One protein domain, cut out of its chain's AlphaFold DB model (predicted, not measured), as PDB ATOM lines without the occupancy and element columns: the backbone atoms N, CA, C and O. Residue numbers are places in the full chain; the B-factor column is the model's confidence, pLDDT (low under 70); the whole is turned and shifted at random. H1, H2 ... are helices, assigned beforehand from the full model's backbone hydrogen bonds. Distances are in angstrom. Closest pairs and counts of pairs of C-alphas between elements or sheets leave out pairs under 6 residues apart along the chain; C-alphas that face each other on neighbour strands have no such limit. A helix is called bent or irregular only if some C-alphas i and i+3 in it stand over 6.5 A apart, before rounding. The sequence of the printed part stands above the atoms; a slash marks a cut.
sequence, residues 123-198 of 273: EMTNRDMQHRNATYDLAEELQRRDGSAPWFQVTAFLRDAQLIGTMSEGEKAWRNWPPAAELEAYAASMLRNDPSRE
ATOM      1  N   GLU A 123      35.702 130.997 132.835       95.12
ATOM      2  CA  GLU A 123      36.828 130.487 132.050       95.12
ATOM      3  C   GLU A 123      36.592 130.676 130.545       95.12
ATOM      4  O   GLU A 123      37.436 131.241 129.848       95.12
ATOM      5  N   MET A 124      35.412 130.283 130.049       94.25
ATOM      6  CA  MET A 124      35.018 130.479 128.650       94.25
ATOM      7  C   MET A 124      35.024 131.961 128.264       94.25
ATOM      8  O   MET A 124      35.589 132.336 127.239       94.25
ATOM      9  N   THR A 125      34.426 132.819 129.091       94.81
ATOM     10  CA  THR A 125      34.311 134.258 128.820       94.81
ATOM     11  C   THR A 125      35.675 134.940 128.801       94.81
ATOM     12  O   THR A 125      35.920 135.798 127.953       94.81
ATOM     13  N   ASN A 126      36.586 134.544 129.693       95.00
ATOM     14  CA  ASN A 126      37.952 135.057 129.709       95.00
ATOM     15  C   ASN A 126      38.695 134.714 128.406       95.00
ATOM     16  O   ASN A 126      39.299 135.595 127.793       95.00
ATOM     17  N   ARG A 127      38.592 133.469 127.927       93.69
ATOM     18  CA  ARG A 127      39.204 133.056 126.652       93.69
ATOM     19  C   ARG A 127      38.562 133.736 125.446       93.69
ATOM     20  O   ARG A 127      39.269 134.218 124.563       93.69
ATOM     21  N   ASP A 128      37.236 133.859 125.435       95.38
ATOM     22  CA  ASP A 128      36.513 134.607 124.402       95.38
ATOM     23  C   ASP A 128      36.961 136.072 124.351       95.38
ATOM     24  O   ASP A 128      37.104 136.634 123.266       95.38
ATOM     25  N   MET A 129      37.206 136.697 125.505       95.25
ATOM     26  CA  MET A 129      37.711 138.067 125.582       95.25
ATOM     27  C   MET A 129      39.130 138.180 125.018       95.25
ATOM     28  O   MET A 129      39.392 139.072 124.214       95.25
ATOM     29  N   GLN A 130      40.031 137.263 125.377       95.31
ATOM     30  CA  GLN A 130      41.392 137.235 124.832       95.31
ATOM     31  C   GLN A 130      41.385 137.082 123.307       95.31
ATOM     32  O   GLN A 130      42.063 137.829 122.602       95.31
ATOM     33  N   HIS A 131      40.556 136.178 122.787       95.06
ATOM     34  CA  HIS A 131      40.421 135.973 121.350       95.06
ATOM     35  C   HIS A 131      39.790 137.182 120.634       95.06
ATOM     36  O   HIS A 131      40.225 137.562 119.544       95.06
ATOM     37  N   ARG A 132      38.806 137.851 121.257       95.50
ATOM     38  CA  ARG A 132      38.250 139.121 120.757       95.50
ATOM     39  C   ARG A 132      39.313 140.211 120.671       95.50
ATOM     40  O   ARG A 132      39.353 140.893 119.651       95.50
ATOM     41  N   ASN A 133      40.167 140.340 121.686       96.62
ATOM     42  CA  ASN A 133      41.259 141.314 121.693       96.62
ATOM     43  C   ASN A 133      42.271 141.016 120.577       96.62
ATOM     44  O   ASN A 133      42.547 141.891 119.768       96.62
ATOM     45  N   ALA A 134      42.715 139.764 120.434       97.00
ATOM     46  CA  ALA A 134      43.629 139.379 119.353       97.00
ATOM     47  C   ALA A 134      43.029 139.632 117.954       97.00
ATOM     48  O   ALA A 134      43.718 140.055 117.027       97.00
ATOM     49  N   THR A 135      41.724 139.399 117.794       97.00
ATOM     50  CA  THR A 135      40.999 139.686 116.545       97.00
ATOM     51  C   THR A 135      40.901 141.191 116.272       97.00
ATOM     52  O   THR A 135      40.935 141.616 115.114       97.00
ATOM     53  N   TYR A 136      40.767 142.001 117.323       97.06
ATOM     54  CA  TYR A 136      40.772 143.459 117.226       97.06
ATOM     55  C   TYR A 136      42.146 143.974 116.781       97.06
ATOM     56  O   TYR A 136      42.218 144.748 115.829       97.06
ATOM     57  N   ASP A 137      43.226 143.467 117.381       97.94
ATOM     58  CA  ASP A 137      44.603 143.812 117.005       97.94
ATOM     59  C   ASP A 137      44.892 143.457 115.532       97.94
ATOM     60  O   ASP A 137      45.474 144.251 114.785       97.94
ATOM     61  N   LEU A 138      44.412 142.292 115.071       97.69
ATOM     62  CA  LEU A 138      44.475 141.899 113.660       97.69
ATOM     63  C   LEU A 138      43.710 142.883 112.761       97.69
ATOM     64  O   LEU A 138      44.199 143.262 111.697       97.69
ATOM     65  N   ALA A 139      42.515 143.318 113.170       97.69
ATOM     66  CA  ALA A 139      41.731 144.282 112.402       97.69
ATOM     67  C   ALA A 139      42.456 145.626 112.254       97.69
ATOM     68  O   ALA A 139      42.481 146.187 111.157       97.69
ATOM     69  N   GLU A 140      43.086 146.122 113.324       98.06
ATOM     70  CA  GLU A 140      43.903 147.339 113.282       98.06
ATOM     71  C   GLU A 140      45.089 147.207 112.324       98.06
ATOM     72  O   GLU A 140      45.441 148.153 111.612       98.06
ATOM     73  N   GLU A 141      45.739 146.045 112.305       97.88
ATOM     74  CA  GLU A 141      46.826 145.758 111.376       97.88
ATOM     75  C   GLU A 141      46.351 145.746 109.921       97.88
ATOM     76  O   GLU A 141      46.955 146.408 109.069       97.88
ATOM     77  N   LEU A 142      45.258 145.038 109.636       97.06
ATOM     78  CA  LEU A 142      44.678 144.964 108.299       97.06
ATOM     79  C   LEU A 142      44.213 146.339 107.818       97.06
ATOM     80  O   LEU A 142      44.526 146.719 106.695       97.06
ATOM     81  N   GLN A 143      43.577 147.134 108.681       97.00
ATOM     82  CA  GLN A 143      43.133 148.494 108.366       97.00
ATOM     83  C   GLN A 143      44.284 149.431 107.992       97.00
ATOM     84  O   GLN A 143      44.123 150.283 107.115       97.00
ATOM     85  N   ARG A 144      45.449 149.280 108.634       96.31
ATOM     86  CA  ARG A 144      46.660 150.043 108.291       96.31
ATOM     87  C   ARG A 144      47.275 149.601 106.964       96.31
ATOM     88  O   ARG A 144      47.850 150.433 106.268       96.31
ATOM     89  N   ARG A 145      47.189 148.309 106.629       94.81
ATOM     90  CA  ARG A 145      47.761 147.726 105.401       94.81
ATOM     91  C   ARG A 145      46.860 147.910 104.178       94.81
ATOM     92  O   ARG A 145      47.362 148.172 103.089       94.81
ATOM     93  N   ASP A 146      45.553 147.781 104.357       92.44
ATOM     94  CA  ASP A 146      44.530 147.881 103.321       92.44
ATOM     95  C   ASP A 146      43.327 148.670 103.853       92.44
ATOM     96  O   ASP A 146      42.490 148.150 104.579       92.44
ATOM     97  N   GLY A 147      43.190 149.934 103.455       90.81
ATOM     98  CA  GLY A 147      42.044 150.758 103.850       90.81
ATOM     99  C   GLY A 147      40.746 150.476 103.080       90.81
ATOM    100  O   GLY A 147      39.753 151.161 103.309       90.81
ATOM    101  N   SER A 148      40.745 149.532 102.132       92.69
ATOM    102  CA  SER A 148      39.644 149.338 101.176       92.69
ATOM    103  C   SER A 148      38.525 148.409 101.652       92.69
ATOM    104  O   SER A 148      37.541 148.227 100.929       92.69
ATOM    105  N   ALA A 149      38.672 147.800 102.828       95.38
ATOM    106  CA  ALA A 149      37.655 146.969 103.458       95.38
ATOM    107  C   ALA A 149      37.408 147.399 104.912       95.38
ATOM    108  O   ALA A 149      38.319 147.897 105.576       95.38
ATOM    109  N   PRO A 150      36.182 147.200 105.424       96.81
ATOM    110  CA  PRO A 150      35.836 147.467 106.814       96.81
ATOM    111  C   PRO A 150      36.344 146.329 107.718       96.81
ATOM    112  O   PRO A 150      35.580 145.464 108.149       96.81
ATOM    113  N   TRP A 151      37.656 146.280 107.968       97.75
ATOM    114  CA  TRP A 151      38.299 145.111 108.584       97.75
ATOM    115  C   TRP A 151      37.799 144.769 109.981       97.75
ATOM    116  O   TRP A 151      37.694 143.590 110.297       97.75
ATOM    117  N   PHE A 152      37.427 145.765 110.785       97.81
ATOM    118  CA  PHE A 152      36.843 145.526 112.107       97.81
ATOM    119  C   PHE A 152      35.541 144.725 112.034       97.81
ATOM    120  O   PHE A 152      35.303 143.864 112.875       97.81
ATOM    121  N   GLN A 153      34.699 144.987 111.034       98.00
ATOM    122  CA  GLN A 153      33.452 144.259 110.816       98.00
ATOM    123  C   GLN A 153      33.725 142.868 110.242       98.00
ATOM    124  O   GLN A 153      33.157 141.892 110.726       98.00
ATOM    125  N   VAL A 154      34.626 142.770 109.257       97.94
ATOM    126  CA  VAL A 154      35.012 141.491 108.637       97.94
ATOM    127  C   VAL A 154      35.537 140.515 109.689       97.94
ATOM    128  O   VAL A 154      35.014 139.410 109.817       97.94
ATOM    129  N   THR A 155      36.535 140.918 110.477       97.75
ATOM    130  CA  THR A 155      37.136 140.029 111.478       97.75
ATOM    131  C   THR A 155      36.174 139.735 112.626       97.75
ATOM    132  O   THR A 155      36.172 138.617 113.133       97.75
ATOM    133  N   ALA A 156      35.306 140.682 113.010       97.38
ATOM    134  CA  ALA A 156      34.273 140.435 114.012       97.38
ATOM    135  C   ALA A 156      33.273 139.359 113.568       97.38
ATOM    136  O   ALA A 156      32.985 138.461 114.357       97.38
ATOM    137  N   PHE A 157      32.783 139.412 112.326       97.62
ATOM    138  CA  PHE A 157      31.852 138.408 111.808       97.62
ATOM    139  C   PHE A 157      32.491 137.032 111.655       97.62
ATOM    140  O   PHE A 157      31.894 136.051 112.088       97.62
ATOM    141  N   LEU A 158      33.713 136.952 111.120       96.75
ATOM    142  CA  LEU A 158      34.432 135.678 111.009       96.75
ATOM    143  C   LEU A 158      34.713 135.069 112.390       96.75
ATOM    144  O   LEU A 158      34.515 133.874 112.596       96.75
ATOM    145  N   ARG A 159      35.121 135.892 113.363       96.44
ATOM    146  CA  ARG A 159      35.325 135.457 114.750       96.44
ATOM    147  C   ARG A 159      34.032 134.935 115.360       96.44
ATOM    148  O   ARG A 159      34.019 133.861 115.950       96.44
ATOM    149  N   ASP A 160      32.944 135.689 115.248       95.81
ATOM    150  CA  ASP A 160      31.674 135.290 115.850       95.81
ATOM    151  C   ASP A 160      31.114 134.023 115.169       95.81
ATOM    152  O   ASP A 160      30.620 133.135 115.865       95.81
ATOM    153  N   ALA A 161      31.311 133.856 113.853       94.69
ATOM    154  CA  ALA A 161      31.032 132.610 113.134       94.69
ATOM    155  C   ALA A 161      31.851 131.423 113.674       94.69
ATOM    156  O   ALA A 161      31.281 130.371 113.978       94.69
ATOM    157  N   GLN A 162      33.163 131.607 113.875       93.38
ATOM    158  CA  GLN A 162      34.045 130.593 114.464       93.38
ATOM    159  C   GLN A 162      33.570 130.175 115.864       93.38
ATOM    160  O   GLN A 162      33.531 128.983 116.178       93.38
ATOM    161  N   LEU A 163      33.170 131.136 116.705       92.88
ATOM    162  CA  LEU A 163      32.699 130.850 118.060       92.88
ATOM    163  C   LEU A 163      31.366 130.086 118.058       92.88
ATOM    164  O   LEU A 163      31.239 129.140 118.833       92.88
ATOM    165  N   ILE A 164      30.410 130.410 117.172       91.38
ATOM    166  CA  ILE A 164      29.100 129.724 117.085       91.38
ATOM    167  C   ILE A 164      29.248 128.207 116.929       91.38
ATOM    168  O   ILE A 164      28.500 127.452 117.558       91.38
ATOM    169  N   GLY A 165      30.226 127.748 116.140       83.25
ATOM    170  CA  GLY A 165      30.498 126.319 115.934       83.25
ATOM    171  C   GLY A 165      30.877 125.558 117.212       83.25
ATOM    172  O   GLY A 165      30.814 124.332 117.251       83.25
ATOM    173  N   THR A 166      31.223 126.281 118.276       86.44
ATOM    174  CA  THR A 166      31.650 125.736 119.571       86.44
ATOM    175  C   THR A 166      30.711 126.108 120.718       86.44
ATOM    176  O   THR A 166      31.052 125.923 121.882       86.44
ATOM    177  N   MET A 167      29.534 126.654 120.415       88.69
ATOM    178  CA  MET A 167      28.509 126.963 121.408       88.69
ATOM    179  C   MET A 167      27.586 125.760 121.627       88.69
ATOM    180  O   MET A 167      27.197 125.078 120.675       88.69
ATOM    181  N   SER A 168      27.187 125.529 122.877       89.50
ATOM    182  CA  SER A 168      26.015 124.706 123.193       89.50
ATOM    183  C   SER A 168      24.727 125.373 122.687       89.50
ATOM    184  O   SER A 168      24.708 126.576 122.433       89.50
ATOM    185  N   GLU A 169      23.629 124.622 122.562       89.50
ATOM    186  CA  GLU A 169      22.344 125.196 122.128       89.50
ATOM    187  C   GLU A 169      21.811 126.241 123.121       89.50
ATOM    188  O   GLU A 169      21.214 127.235 122.714       89.50
ATOM    189  N   GLY A 170      22.081 126.060 124.416       92.00
ATOM    190  CA  GLY A 170      21.795 127.032 125.468       92.00
ATOM    191  C   GLY A 170      22.563 128.333 125.269       92.00
ATOM    192  O   GLY A 170      21.961 129.403 125.294       92.00
ATOM    193  N   GLU A 171      23.866 128.261 124.976       94.94
ATOM    194  CA  GLU A 171      24.641 129.469 124.677       94.94
ATOM    195  C   GLU A 171      24.159 130.140 123.387       94.94
ATOM    196  O   GLU A 171      23.992 131.357 123.374       94.94
ATOM    197  N   LYS A 172      23.893 129.378 122.316       93.88
ATOM    198  CA  LYS A 172      23.374 129.937 121.053       93.88
ATOM    199  C   LYS A 172      22.064 130.687 121.277       93.88
ATOM    200  O   LYS A 172      21.917 131.805 120.789       93.88
ATOM    201  N   ALA A 173      21.144 130.098 122.041       94.50
ATOM    202  CA  ALA A 173      19.872 130.722 122.384       94.50
ATOM    203  C   ALA A 173      20.048 131.971 123.264       94.50
ATOM    204  O   ALA A 173      19.363 132.965 123.041       94.50
ATOM    205  N   TRP A 174      20.986 131.953 124.217       95.50
ATOM    206  CA  TRP A 174      21.288 133.103 125.077       95.50
ATOM    207  C   TRP A 174      21.943 134.259 124.310       95.50
ATOM    208  O   TRP A 174      21.535 135.410 124.442       95.50
ATOM    209  N   ARG A 175      22.936 133.961 123.465       94.19
ATOM    210  CA  ARG A 175      23.630 134.951 122.626       94.19
ATOM    211  C   ARG A 175      22.718 135.532 121.554       94.19
ATOM    212  O   ARG A 175      22.857 136.707 121.219       94.19
ATOM    213  N   ASN A 176      21.844 134.694 120.994       93.94
ATOM    214  CA  ASN A 176      20.933 135.029 119.906       93.94
ATOM    215  C   ASN A 176      21.652 135.694 118.711       93.94
ATOM    216  O   ASN A 176      21.207 136.709 118.173       93.94
ATOM    217  N   TRP A 177      22.816 135.157 118.336       93.12
ATOM    218  CA  TRP A 177      23.569 135.630 117.173       93.12
ATOM    219  C   TRP A 177      22.983 135.077 115.869       93.12
ATOM    220  O   TRP A 177      22.403 133.986 115.879       93.12
ATOM    221  N   PRO A 178      23.174 135.775 114.734       94.75
ATOM    222  CA  PRO A 178      22.896 135.201 113.424       94.75
ATOM    223  C   PRO A 178      23.672 133.889 113.211       94.75
ATOM    224  O   PRO A 178      24.760 133.735 113.771       94.75
ATOM    225  N   PRO A 179      23.165 132.945 112.396       93.56
ATOM    226  CA  PRO A 179      23.875 131.708 112.077       93.56
ATOM    227  C   PRO A 179      25.274 131.963 111.498       93.56
ATOM    228  O   PRO A 179      25.474 132.918 110.751       93.56
ATOM    229  N   ALA A 180      26.224 131.058 111.760       94.00
ATOM    230  CA  ALA A 180      27.613 131.194 111.303       94.00
ATOM    231  C   ALA A 180      27.727 131.464 109.791       94.00
ATOM    232  O   ALA A 180      28.394 132.410 109.393       94.00
ATOM    233  N   ALA A 181      26.983 130.719 108.966       95.44
ATOM    234  CA  ALA A 181      26.970 130.898 107.511       95.44
ATOM    235  C   ALA A 181      26.481 132.293 107.069       95.44
ATOM    236  O   ALA A 181      26.902 132.805 106.034       95.44
ATOM    237  N   GLU A 182      25.591 132.921 107.841       97.12
ATOM    238  CA  GLU A 182      25.119 134.279 107.562       97.12
ATOM    239  C   GLU A 182      26.203 135.311 107.893       97.12
ATOM    240  O   GLU A 182      26.461 136.217 107.103       97.12
ATOM    241  N   LEU A 183      26.897 135.136 109.021       97.06
ATOM    242  CA  LEU A 183      28.029 135.981 109.405       97.06
ATOM    243  C   LEU A 183      29.197 135.859 108.413       97.06
ATOM    244  O   LEU A 183      29.761 136.872 107.999       97.06
ATOM    245  N   GLU A 184      29.517 134.640 107.979       96.44
ATOM    246  CA  GLU A 184      30.504 134.372 106.927       96.44
ATOM    247  C   GLU A 184      30.110 135.056 105.612       96.44
ATOM    248  O   GLU A 184      30.936 135.717 104.982       96.44
ATOM    249  N   ALA A 185      28.830 134.992 105.223       97.00
ATOM    250  CA  ALA A 185      28.328 135.683 104.037       97.00
ATOM    251  C   ALA A 185      28.427 137.215 104.165       97.00
ATOM    252  O   ALA A 185      28.807 137.889 103.201       97.00
ATOM    253  N   TYR A 186      28.140 137.784 105.342       97.12
ATOM    254  CA  TYR A 186      28.346 139.212 105.591       97.12
ATOM    255  C   TYR A 186      29.820 139.601 105.452       97.12
ATOM    256  O   TYR A 186      30.118 140.559 104.733       97.12
ATOM    257  N   ALA A 187      30.739 138.837 106.047       97.06
ATOM    258  CA  ALA A 187      32.178 139.064 105.910       97.06
ATOM    259  C   ALA A 187      32.633 138.978 104.442       97.06
ATOM    260  O   ALA A 187      33.269 139.907 103.935       97.06
ATOM    261  N   ALA A 188      32.236 137.924 103.724       96.62
ATOM    262  CA  ALA A 188      32.563 137.734 102.313       96.62
ATOM    263  C   ALA A 188      32.050 138.892 101.441       96.62
ATOM    264  O   ALA A 188      32.786 139.412 100.596       96.62
ATOM    265  N   SER A 189      30.828 139.376 101.692       96.88
ATOM    266  CA  SER A 189      30.250 140.503 100.949       96.88
ATOM    267  C   SER A 189      31.069 141.793 101.106       96.88
ATOM    268  O   SER A 189      31.295 142.511 100.128       96.88
ATOM    269  N   MET A 190      31.603 142.052 102.306       96.50
ATOM    270  CA  MET A 190      32.461 143.209 102.600       96.50
ATOM    271  C   MET A 190      33.831 143.113 101.922       96.50
ATOM    272  O   MET A 190      34.464 144.130 101.626       96.50
ATOM    273  N   LEU A 191      34.264 141.894 101.604       95.62
ATOM    274  CA  LEU A 191      35.457 141.617 100.812       95.62
ATOM    275  C   LEU A 191      35.185 141.578  99.303       95.62
ATOM    276  O   LEU A 191      36.109 141.316  98.534       95.62
ATOM    277  N   ARG A 192      33.960 141.916  98.865       92.00
ATOM    278  CA  ARG A 192      33.478 141.810  97.474       92.00
ATOM    279  C   ARG A 192      33.514 140.377  96.937       92.00
ATOM    280  O   ARG A 192      33.706 140.177  95.741       92.00
ATOM    281  N   ASN A 193      33.310 139.399  97.818       87.56
ATOM    282  CA  ASN A 193      33.381 137.969  97.523       87.56
ATOM    283  C   ASN A 193      34.729 137.548  96.918       87.56
ATOM    284  O   ASN A 193      34.765 136.682  96.049       87.56
ATOM    285  N   ASP A 194      35.823 138.181  97.352       89.50
ATOM    286  CA  ASP A 194      37.190 137.789  97.012       89.50
ATOM    287  C   ASP A 194      37.787 136.957  98.161       89.50
ATOM    288  O   ASP A 194      38.226 137.535  99.162       89.50
ATOM    289  N   PRO A 195      37.829 135.615  98.042       87.31
ATOM    290  CA  PRO A 195      38.317 134.746  99.111       87.31
ATOM    291  C   PRO A 195      39.804 134.949  99.416       87.31
ATOM    292  O   PRO A 195      40.256 134.633 100.508       87.31
ATOM    293  N   SER A 196      40.585 135.501  98.476       89.94
ATOM    294  CA  SER A 196      42.019 135.746  98.690       89.94
ATOM    295  C   SER A 196      42.296 136.844  99.719       89.94
ATOM    296  O   SER A 196      43.418 136.976 100.206       89.94
ATOM    297  N   ARG A 197      41.268 137.634 100.049       92.38
ATOM    298  CA  ARG A 197      41.323 138.721 101.028       92.38
ATOM    299  C   ARG A 197      40.831 138.297 102.406       92.38
ATOM    300  O   ARG A 197      40.893 139.107 103.327       92.38
ATOM    301  N   GLU A 198      40.308 137.082 102.552       92.62
ATOM    302  CA  GLU A 198      39.824 136.601 103.839       92.62
ATOM    303  C   GLU A 198      41.007 136.412 104.803       92.62
ATOM    304  O   GLU A 198      41.968 135.709 104.474       92.62
TER     305      GLU A 198
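What this domain is: This is residues 123 to 198 of the 273 residues of an uncharacterized protein of Pseudomonas mendocina (UniProt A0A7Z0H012). Three helices, H1, H2 and H4, stand side by side in a flat row with H2 in the middle, each running opposite ways to its neighbour. The short helix H3 sits at one end of this row, where the chain passes from H2 to H4, and a short tail, residues 191 to 198, follows H4 at the other end. The printed part has 76 residues, with four named helices in the order H1, H2, H3, H4 and no named strand, and its class is all helix. The whole is compact, with a radius of gyration of the C-alphas of 13.1 A, yet its outline is elongated, the C-alphas spanning 37 by 24 by 16 A along their three main axes.

Where its parts are: H1 covers residues 123 to 145, from Glu 123 to Arg 145, and is the longest helix with 23 residues. Its C-alphas run from (36.828, 130.487, 132.050) at residue 123 to (47.761, 147.726, 105.401) at residue 145, 33.6 A from first to last. After residues 146 to 150, H2 takes residues 151 to 164, 14 residues, and measures 19.8 A from the C-alpha of Trp 151 to that of Ile 164. C-alpha 151 stands at (38.299, 145.111, 108.584). After residues 165 to 168 comes H3, residues 169 to 175, with 9.9 A between the C-alphas of Glu 169 and Arg 175. After residues 176 to 179, H4 runs over residues 180 to 190, 11 residues, and is 15.6 A long from its first C-alpha to its last. It ends at Met 190, whose C-alpha is at (32.461, 143.209, 102.600). Residues 191 to 198 follow it, and of these 195 to 197 are a run of helix too short to bear a name.

How they stand to each other: H1 and H2 touch, with 17 pairs of C-alphas within 8 A. Their closest C-alphas are those of Ala 139 and Phe 152, 5.1 A apart. The two run opposite ways at a shallow tilt of 28 degrees, their centres are 9.8 A apart, and they form a helical hairpin. H2 also touches H4, with 21 pairs of C-alphas within 8 A, the closest being those of Ala 161 and Ala 180, 4.1 A apart. These two run opposite ways at a shallow tilt of 13 degrees, and their centres are 8.6 A apart. H1 and H4 are apart. H3 touches no helix. It is close to H2 but not clearly touching it, with 7.0 A between the closest C-alphas, those of Ile 164 and Lys 172. H2 and H3 run opposite ways at a shallow tilt of 29 degrees, and their centres are 17.2 A apart. H3 is apart from H1, and it is apart from H4 too, though H4 follows it in the chain. In H1, H2, H3 and H4 every pair of O of residue i and N of residue i+4 is within hydrogen-bond range. None of the helices is bent or irregular.

The domain as a whole: The two C-alphas farthest apart in the domain are those of Arg 145, the last residue of H1, and Gly 170 in H3, at 38.8 A. The first and last printed C-alphas, those of Glu 123 and Glu 198, are 29.0 A apart. The links H1 to H2, H2 to H3 and H3 to H4 are tight, with 5, 4 and 4 residues between the helices, and no link is long. The printed part has no cut from residue 123 to residue 198, and it is one domain out of a full chain of 273 residues. The mean pLDDT of the printed part is 94.6, and no printed residue is under 70 in this predicted model.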